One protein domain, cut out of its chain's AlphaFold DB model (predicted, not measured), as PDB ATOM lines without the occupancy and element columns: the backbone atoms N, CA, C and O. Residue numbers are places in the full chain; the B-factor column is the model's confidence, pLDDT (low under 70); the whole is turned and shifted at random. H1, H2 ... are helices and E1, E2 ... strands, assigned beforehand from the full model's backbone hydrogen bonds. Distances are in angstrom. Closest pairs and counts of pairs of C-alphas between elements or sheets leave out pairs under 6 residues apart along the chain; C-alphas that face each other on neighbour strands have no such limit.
ATOM      1  N   VAL A  15      13.990 -10.930  14.810       94.56
ATOM      2  CA  VAL A  15      15.144 -10.179  15.328       94.56
ATOM      3  C   VAL A  15      16.403 -11.050  15.377       94.56
ATOM      4  O   VAL A  15      17.482 -10.587  15.008       94.56
ATOM      5  N   GLY A  16      16.282 -12.302  15.825       93.81
ATOM      6  CA  GLY A  16      17.388 -13.259  15.860       93.81
ATOM      7  C   GLY A  16      17.963 -13.530  14.469       93.81
ATOM      8  O   GLY A  16      19.172 -13.409  14.285       93.81
ATOM      9  N   LYS A  17      17.096 -13.792  13.482       94.75
ATOM     10  CA  LYS A  17      17.494 -13.997  12.079       94.75
ATOM     11  C   LYS A  17      18.217 -12.780  11.507       94.75
ATOM     12  O   LYS A  17      19.265 -12.931  10.892       94.75
ATOM     13  N   ALA A  18      17.701 -11.572  11.749       95.06
ATOM     14  CA  ALA A  18      18.340 -10.341  11.285       95.06
ATOM     15  C   ALA A  18      19.731 -10.134  11.912       95.06
ATOM     16  O   ALA A  18      20.668  -9.738  11.223       95.06
ATOM     17  N   LYS A  19      19.888 -10.434  13.210       93.25
ATOM     18  CA  LYS A  19      21.188 -10.351  13.895       93.25
ATOM     19  C   LYS A  19      22.187 -11.380  13.380       93.25
ATOM     20  O   LYS A  19      23.350 -11.029  13.221       93.25
ATOM     21  N   GLN A  20      21.739 -12.607  13.117       92.38
ATOM     22  CA  GLN A  20      22.580 -13.641  12.522       92.38
ATOM     23  C   GLN A  20      23.033 -13.224  11.118       92.38
ATOM     24  O   GLN A  20      24.229 -13.148  10.871       92.38
ATOM     25  N   ALA A  21      22.098 -12.836  10.245       94.75
ATOM     26  CA  ALA A  21      22.417 -12.412   8.882       94.75
ATOM     27  C   ALA A  21      23.395 -11.225   8.846       94.75
ATOM     28  O   ALA A  21      24.280 -11.174   7.996       94.75
ATOM     29  N   ASN A  22      23.265 -10.279   9.781       94.94
ATOM     30  CA  ASN A  22      24.199  -9.162   9.901       94.94
ATOM     31  C   ASN A  22      25.584  -9.605  10.404       94.94
ATOM     32  O   ASN A  22      26.596  -9.109   9.921       94.94
ATOM     33  N   ALA A  23      25.642 -10.539  11.360       92.69
ATOM     34  CA  ALA A  23      26.909 -11.089  11.832       92.69
ATOM     35  C   ALA A  23      27.656 -11.816  10.702       92.69
ATOM     36  O   ALA A  23      28.838 -11.549  10.481       92.69
ATOM     37  N   ASP A  24      26.931 -12.627   9.929       91.44
ATOM     38  CA  ASP A  24      27.453 -13.343   8.765       91.44
ATOM     39  C   ASP A  24      27.944 -12.370   7.680       91.44
ATOM     40  O   ASP A  24      29.050 -12.519   7.165       91.44
ATOM     41  N   ALA A  25      27.165 -11.324   7.373       95.06
ATOM     42  CA  ALA A  25      27.529 -10.312   6.377       95.06
ATOM     43  C   ALA A  25      28.773  -9.493   6.764       95.06
ATOM     44  O   ALA A  25      29.537  -9.081   5.893       95.06
ATOM     45  N   LEU A  26      28.977  -9.253   8.063       95.00
ATOM     46  CA  LEU A  26      30.127  -8.515   8.593       95.00
ATOM     47  C   LEU A  26      31.329  -9.417   8.913       95.00
ATOM     48  O   LEU A  26      32.385  -8.903   9.282       95.00
ATOM     49  N   GLY A  27      31.184 -10.741   8.807       90.31
ATOM     50  CA  GLY A  27      32.221 -11.703   9.183       90.31
ATOM     51  C   GLY A  27      32.572 -11.680  10.675       90.31
ATOM     52  O   GLY A  27      33.684 -12.050  11.050       90.31
ATOM     53  N   ILE A  28      31.654 -11.218  11.530       90.81
ATOM     54  CA  ILE A  28      31.856 -11.182  12.983       90.81
ATOM     55  C   ILE A  28      31.263 -12.438  13.633       90.81
ATOM     56  O   ILE A  28      30.208 -12.906  13.203       90.81
ATOM     57  N   PRO A  29      31.880 -12.975  14.702       83.62
ATOM     58  CA  PRO A  29      31.322 -14.122  15.405       83.62
ATOM     59  C   PRO A  29      29.925 -13.822  15.956       83.62
ATOM     60  O   PRO A  29      29.736 -12.898  16.753       83.62
ATOM     61  N   TRP A  30      28.947 -14.638  15.572       85.31
ATOM     62  CA  TRP A  30      27.627 -14.606  16.184       85.31
ATOM     63  C   TRP A  30      27.692 -15.275  17.562       85.31
ATOM     64  O   TRP A  30      27.978 -16.464  17.679       85.31
ATOM     65  N   THR A  31      27.476 -14.493  18.620       87.00
ATOM     66  CA  THR A  31      27.584 -14.952  20.012       87.00
ATOM     67  C   THR A  31      26.352 -14.575  20.829       87.00
ATOM     68  O   THR A  31      25.575 -13.688  20.461       87.00
ATOM     69  N   PHE A  32      26.182 -15.242  21.968       90.56
ATOM     70  CA  PHE A  32      25.065 -15.056  22.883       90.56
ATOM     71  C   PHE A  32      25.591 -14.569  24.231       90.56
ATOM     72  O   PHE A  32      26.468 -15.187  24.827       90.56
ATOM     73  N   ALA A  33      25.050 -13.457  24.727       91.50
ATOM     74  CA  ALA A  33      25.489 -12.886  26.001       91.50
ATOM     75  C   ALA A  33      24.755 -13.497  27.204       91.50
ATOM     76  O   ALA A  33      25.333 -13.676  28.273       91.50
ATOM     77  N   GLN A  34      23.462 -13.784  27.045       94.81
ATOM     78  CA  GLN A  34      22.577 -14.179  28.137       94.81
ATOM     79  C   GLN A  34      21.584 -15.237  27.674       94.81
ATOM     80  O   GLN A  34      21.137 -15.223  26.525       94.81
ATOM     81  N   MET A  35      21.177 -16.087  28.609       95.56
ATOM     82  CA  MET A  35      20.078 -17.031  28.451       95.56
ATOM     83  C   MET A  35      19.013 -16.724  29.500       95.56
ATOM     84  O   MET A  35      19.325 -16.421  30.658       95.56
ATOM     85  N   GLY A  36      17.761 -16.728  29.049       95.56
ATOM     86  CA  GLY A  36      16.593 -16.594  29.906       95.56
ATOM     87  C   GLY A  36      15.801 -17.890  29.934       95.56
ATOM     88  O   GLY A  36      15.771 -18.608  28.937       95.56
ATOM     89  N   VAL A  37      15.155 -18.157  31.064       94.38
ATOM     90  CA  VAL A  37      14.346 -19.348  31.323       94.38
ATOM     91  C   VAL A  37      12.991 -18.894  31.855       94.38
ATOM     92  O   VAL A  37      12.921 -18.067  32.767       94.38
ATOM     93  N   GLY A  38      11.921 -19.421  31.269       94.44
ATOM     94  CA  GLY A  38      10.547 -19.210  31.709       94.44
ATOM     95  C   GLY A  38       9.778 -20.523  31.676       94.44
ATOM     96  O   GLY A  38      10.141 -21.422  30.920       94.44
ATOM     97  N   ASP A  39       8.750 -20.635  32.509       94.50
ATOM     98  CA  ASP A  39       7.917 -21.842  32.637       94.50
ATOM     99  C   ASP A  39       6.613 -21.764  31.827       94.50
ATOM    100  O   ASP A  39       5.768 -22.653  31.910       94.50
ATOM    101  N   ALA A  40       6.427 -20.671  31.077       94.88
ATOM    102  CA  ALA A  40       5.234 -20.392  30.293       94.88
ATOM    103  C   ALA A  40       3.909 -20.509  31.079       94.88
ATOM    104  O   ALA A  40       2.870 -20.806  30.486       94.88
ATOM    105  N   ASN A  41       3.919 -20.269  32.399       94.88
ATOM    106  CA  ASN A  41       2.798 -20.523  33.314       94.88
ATOM    107  C   ASN A  41       2.252 -21.968  33.232       94.88
ATOM    108  O   ASN A  41       1.045 -22.182  33.355       94.88
ATOM    109  N   GLY A  42       3.116 -22.957  32.982       92.56
ATOM    110  CA  GLY A  42       2.733 -24.371  32.877       92.56
ATOM    111  C   GLY A  42       2.039 -24.751  31.565       92.56
ATOM    112  O   GLY A  42       1.332 -25.756  31.522       92.56
ATOM    113  N   THR A  43       2.202 -23.946  30.513       91.56
ATOM    114  CA  THR A  43       1.697 -24.243  29.163       91.56
ATOM    115  C   THR A  43       2.826 -24.700  28.239       91.56
ATOM    116  O   THR A  43       3.990 -24.404  28.500       91.56
ATOM    117  N   ASP A  44       2.480 -25.361  27.129       89.69
ATOM    118  CA  ASP A  44       3.421 -25.779  26.078       89.69
ATOM    119  C   ASP A  44       3.272 -24.877  24.834       89.69
ATOM    120  O   ASP A  44       2.605 -25.247  23.861       89.69
ATOM    121  N   PRO A  45       3.818 -23.644  24.847       90.12
ATOM    122  CA  PRO A  45       3.664 -22.720  23.734       90.12
ATOM    123  C   PRO A  45       4.465 -23.184  22.515       90.12
ATOM    124  O   PRO A  45       5.643 -23.530  22.609       90.12
ATOM    125  N   ILE A  46       3.850 -23.089  21.335       91.12
ATOM    126  CA  ILE A  46       4.562 -23.242  20.064       91.12
ATOM    127  C   ILE A  46       5.406 -21.976  19.831       91.12
ATOM    128  O   ILE A  46       4.847 -20.873  19.828       91.12
ATOM    129  N   PRO A  47       6.731 -22.092  19.611       92.50
ATOM    130  CA  PRO A  47       7.576 -20.942  19.311       92.50
ATOM    131  C   PRO A  47       7.071 -20.141  18.101       92.50
ATOM    132  O   PRO A  47       6.764 -20.702  17.051       92.50
ATOM    133  N   SER A  48       7.034 -18.812  18.231       94.12
ATOM    134  CA  SER A  48       6.660 -17.875  17.163       94.12
ATOM    135  C   SER A  48       7.829 -16.957  16.816       94.12
ATOM    136  O   SER A  48       8.535 -16.464  17.698       94.12
ATOM    137  N   GLU A  49       8.014 -16.666  15.527       95.94
ATOM    138  CA  GLU A  49       9.072 -15.755  15.076       95.94
ATOM    139  C   GLU A  49       8.870 -14.314  15.566       95.94
ATOM    140  O   GLU A  49       9.825 -13.539  15.640       95.94
ATOM    141  N   GLN A  50       7.635 -13.952  15.912       96.31
ATOM    142  CA  GLN A  50       7.254 -12.633  16.411       96.31
ATOM    143  C   GLN A  50       7.424 -12.517  17.935       96.31
ATOM    144  O   GLN A  50       7.225 -11.438  18.496       96.31
ATOM    145  N   GLN A  51       7.800 -13.600  18.620       95.00
ATOM    146  CA  GLN A  51       7.993 -13.590  20.065       95.00
ATOM    147  C   GLN A  51       9.170 -12.681  20.452       95.00
ATOM    148  O   GLN A  51      10.315 -12.925  20.088       95.00
ATOM    149  N   ALA A  52       8.891 -11.624  21.219       93.81
ATOM    150  CA  ALA A  52       9.903 -10.657  21.662       93.81
ATOM    151  C   ALA A  52      10.403 -10.900  23.099       93.81
ATOM    152  O   ALA A  52      11.402 -10.316  23.513       93.81
ATOM    153  N   LYS A  53       9.701 -11.740  23.868       94.44
ATOM    154  CA  LYS A  53       9.998 -12.062  25.271       94.44
ATOM    155  C   LYS A  53       9.523 -13.472  25.617       94.44
ATOM    156  O   LYS A  53       8.670 -14.013  24.918       94.44
ATOM    157  N   LEU A  54      10.050 -14.037  26.700       95.31
ATOM    158  CA  LEU A  54       9.547 -15.296  27.247       95.31
ATOM    159  C   LEU A  54       8.178 -15.085  27.906       95.31
ATOM    160  O   LEU A  54       7.877 -14.006  28.425       95.31
ATOM    161  N   ILE A  55       7.358 -16.132  27.895       95.19
ATOM    162  CA  ILE A  55       6.148 -16.197  28.713       95.19
ATOM    163  C   ILE A  55       6.599 -16.589  30.121       95.19
ATOM    164  O   ILE A  55       7.263 -17.610  30.277       95.19
ATOM    165  N   HIS A  56       6.256 -15.763  31.113       95.94
ATOM    166  CA  HIS A  56       6.624 -15.958  32.521       95.94
ATOM    167  C   HIS A  56       8.121 -16.258  32.719       95.94
ATOM    168  O   HIS A  56       8.544 -17.371  33.016       95.94
ATOM    169  N   GLU A  57       8.950 -15.246  32.467       96.38
ATOM    170  CA  GLU A  57      10.389 -15.351  32.675       96.38
ATOM    171  C   GLU A  57      10.730 -15.388  34.165       96.38
ATOM    172  O   GLU A  57      10.524 -14.404  34.874       96.38
ATOM    173  N   ASN A  58      11.321 -16.496  34.606       94.81
ATOM    174  CA  ASN A  58      11.723 -16.701  35.996       94.81
ATOM    175  C   ASN A  58      13.194 -16.376  36.226       94.81
ATOM    176  O   ASN A  58      13.616 -16.108  37.350       94.81
ATOM    177  N   ARG A  59      14.002 -16.415  35.163       95.12
ATOM    178  CA  ARG A  59      15.435 -16.177  35.271       95.12
ATOM    179  C   ARG A  59      16.011 -15.629  33.983       95.12
ATOM    180  O   ARG A  59      15.689 -16.102  32.898       95.12
ATOM    181  N   ARG A  60      16.973 -14.720  34.126       96.25
ATOM    182  CA  ARG A  60      17.897 -14.328  33.064       96.25
ATOM    183  C   ARG A  60      19.268 -14.073  33.648       96.25
ATOM    184  O   ARG A  60      19.407 -13.348  34.626       96.25
ATOM    185  N   ALA A  61      20.273 -14.692  33.055       96.38
ATOM    186  CA  ALA A  61      21.651 -14.554  33.496       96.38
ATOM    187  C   ALA A  61      22.612 -14.722  32.308       96.38
ATOM    188  O   ALA A  61      22.194 -15.189  31.239       96.38
ATOM    189  N   PRO A  62      23.891 -14.340  32.462       95.69
ATOM    190  CA  PRO A  62      24.921 -14.658  31.483       95.69
ATOM    191  C   PRO A  62      25.021 -16.164  31.224       95.69
ATOM    192  O   PRO A  62      24.679 -16.982  32.084       95.69
ATOM    193  N   LEU A  63      25.476 -16.521  30.027       94.50
ATOM    194  CA  LEU A  63      25.852 -17.898  29.710       94.50
ATOM    195  C   LEU A  63      27.175 -18.244  30.402       94.50
ATOM    196  O   LEU A  63      28.074 -17.409  30.480       94.50
ATOM    197  N   ASN A  64      27.297 -19.478  30.893       94.19
ATOM    198  CA  ASN A  64      28.545 -19.992  31.455       94.19
ATOM    199  C   ASN A  64      29.536 -20.353  30.344       94.19
ATOM    200  O   ASN A  64      30.738 -20.151  30.501       94.19
ATOM    201  N   GLN A  65      29.031 -20.876  29.224       91.69
ATOM    202  CA  GLN A  65      29.839 -21.232  28.066       91.69
ATOM    203  C   GLN A  65      29.047 -21.059  26.767       91.69
ATOM    204  O   GLN A  65      27.857 -21.362  26.704       91.69
ATOM    205  N   VAL A  66      29.735 -20.597  25.721       92.44
ATOM    206  CA  VAL A  66      29.280 -20.648  24.326       92.44
ATOM    207  C   VAL A  66      30.442 -21.169  23.493       92.44
ATOM    208  O   VAL A  66      31.522 -20.579  23.513       92.44
ATOM    209  N   LYS A  67      30.251 -22.293  22.802       91.56
ATOM    210  CA  LYS A  67      31.285 -22.931  21.974       91.56
ATOM    211  C   LYS A  67      30.670 -23.595  20.749       91.56
ATOM    212  O   LYS A  67      29.508 -23.982  20.772       91.56
ATOM    213  N   VAL A  68      31.460 -23.753  19.697       90.31
ATOM    214  CA  VAL A  68      31.096 -24.616  18.567       90.31
ATOM    215  C   VAL A  68      31.258 -26.073  19.003       90.31
ATOM    216  O   VAL A  68      32.187 -26.393  19.750       90.31
ATOM    217  N   ASP A  69      30.347 -26.948  18.585       92.56
ATOM    218  CA  ASP A  69      30.448 -28.382  18.855       92.56
ATOM    219  C   ASP A  69      31.716 -28.946  18.182       92.56
ATOM    220  O   ASP A  69      31.887 -28.781  16.969       92.56
ATOM    221  N   PRO A  70      32.612 -29.620  18.931       92.56
ATOM    222  CA  PRO A  70      33.832 -30.195  18.367       92.56
ATOM    223  C   PRO A  70      33.572 -31.246  17.276       92.56
ATOM    224  O   PRO A  70      34.446 -31.477  16.444       92.56
ATOM    225  N   ASN A  71      32.392 -31.874  17.258       95.19
ATOM    226  CA  ASN A  71      32.024 -32.901  16.282       95.19
ATOM    227  C   ASN A  71      31.228 -32.344  15.094       95.19
ATOM    228  O   ASN A  71      31.088 -33.025  14.077       95.19
ATOM    229  N   ASN A  72      30.675 -31.131  15.206       92.38
ATOM    230  CA  ASN A  72      29.871 -30.524  14.151       92.38
ATOM    231  C   ASN A  72      29.979 -28.996  14.174       92.38
ATOM    232  O   ASN A  72      29.304 -28.320  14.948       92.38
ATOM    233  N   ALA A  73      30.748 -28.442  13.236       88.56
ATOM    234  CA  ALA A  73      30.951 -26.998  13.115       88.56
ATOM    235  C   ALA A  73      29.656 -26.191  12.875       88.56
ATOM    236  O   ALA A  73      29.648 -24.980  13.069       88.56
ATOM    237  N   ASN A  74      28.561 -26.852  12.480       87.56
ATOM    238  CA  ASN A  74      27.257 -26.218  12.277       87.56
ATOM    239  C   ASN A  74      26.404 -26.150  13.557       87.56
ATOM    240  O   ASN A  74      25.263 -25.694  13.505       87.56
ATOM    241  N   VAL A  75      26.913 -26.633  14.695       88.81
ATOM    242  CA  VAL A  75      26.204 -26.644  15.978       88.81
ATOM    243  C   VAL A  75      26.923 -25.738  16.969       88.81
ATOM    244  O   VAL A  75      28.132 -25.836  17.167       88.81
ATOM    245  N   ILE A  76      26.157 -24.867  17.626       89.38
ATOM    246  CA  ILE A  76      26.624 -24.049  18.746       89.38
ATOM    247  C   ILE A  76      26.026 -24.619  20.032       89.38
ATOM    248  O   ILE A  76      24.817 -24.821  20.132       89.38
ATOM    249  N   ILE A  77      26.883 -24.843  21.019       92.06
ATOM    250  CA  ILE A  77      26.529 -25.265  22.369       92.06
ATOM    251  C   ILE A  77      26.562 -24.024  23.264       92.06
ATOM    252  O   ILE A  77      27.613 -23.401  23.429       92.06
ATOM    253  N   ALA A  78      25.412 -23.670  23.836       92.69
ATOM    254  CA  ALA A  78      25.265 -22.597  24.813       92.69
ATOM    255  C   ALA A  78      24.797 -23.191  26.145       92.69
ATOM    256  O   ALA A  78      23.730 -23.798  26.211       92.69
ATOM    257  N   GLU A  79      25.588 -23.018  27.202       94.06
ATOM    258  CA  GLU A  79      25.356 -23.642  28.506       94.06
ATOM    259  C   GLU A  79      25.143 -22.594  29.593       94.06
ATOM    260  O   GLU A  79      25.835 -21.571  29.666       94.06
ATOM    261  N   GLN A  80      24.199 -22.891  30.482       94.88
ATOM    262  CA  GLN A  80      23.931 -22.108  31.672       94.88
ATOM    263  C   GLN A  80      23.612 -23.025  32.850       94.88
ATOM    264  O   GLN A  80      22.768 -23.908  32.740       94.88
TER     265      GLN A  80
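What this domain is: This is residues 15 to 80 of the 83 residues of the protein "Tail-collar fiber protein" of Pseudomonas sp. LAMO17WK12:I9 (UniProt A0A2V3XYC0). Two strand hairpins, E1 with E2 and E3 with E4, follow end to end at a sharp angle, with helix H1 set off from them and a long loop, residues 39 to 56, beyond one end. The 66 printed residues run H1, E1, E2, E3, E4, of mixed class; each hairpin is an antiparallel two-stranded sheet. The whole is loose, radius of gyration of the C-alphas 14.0 A, spanning 38 by 25 by 20 A.

Where its parts are: E3 is residues 65 to 69 and E4 72 to 79, 16.5 A long, ending at C-alpha 79 (25.356, -23.642, 28.506). E1 is 34 to 38, E2 57 to 62. H1, residues 15 to 26, 16.5 A, begins at C-alpha 15 (15.144, -10.179, 15.328).

How they stand to each other: In hairpin E3 and E4, N 77 and O 67 are 2.8 A apart; E4 bends by 66 degrees at residue 75. E2 runs on into E3 at 80 degrees. In hairpin E1 and E2, N 37 and O 59 are 2.8 A apart. H1, with every O i to N i+4 pair within hydrogen-bond range, is apart from E2, E3 and E4.

The domain as a whole: The C-alphas farthest apart, Leu 26 and Gly 42, are 39.9 A apart. The printed part has no cut; link E1 to E2 is long. No printed residue is under 70 in pLDDT.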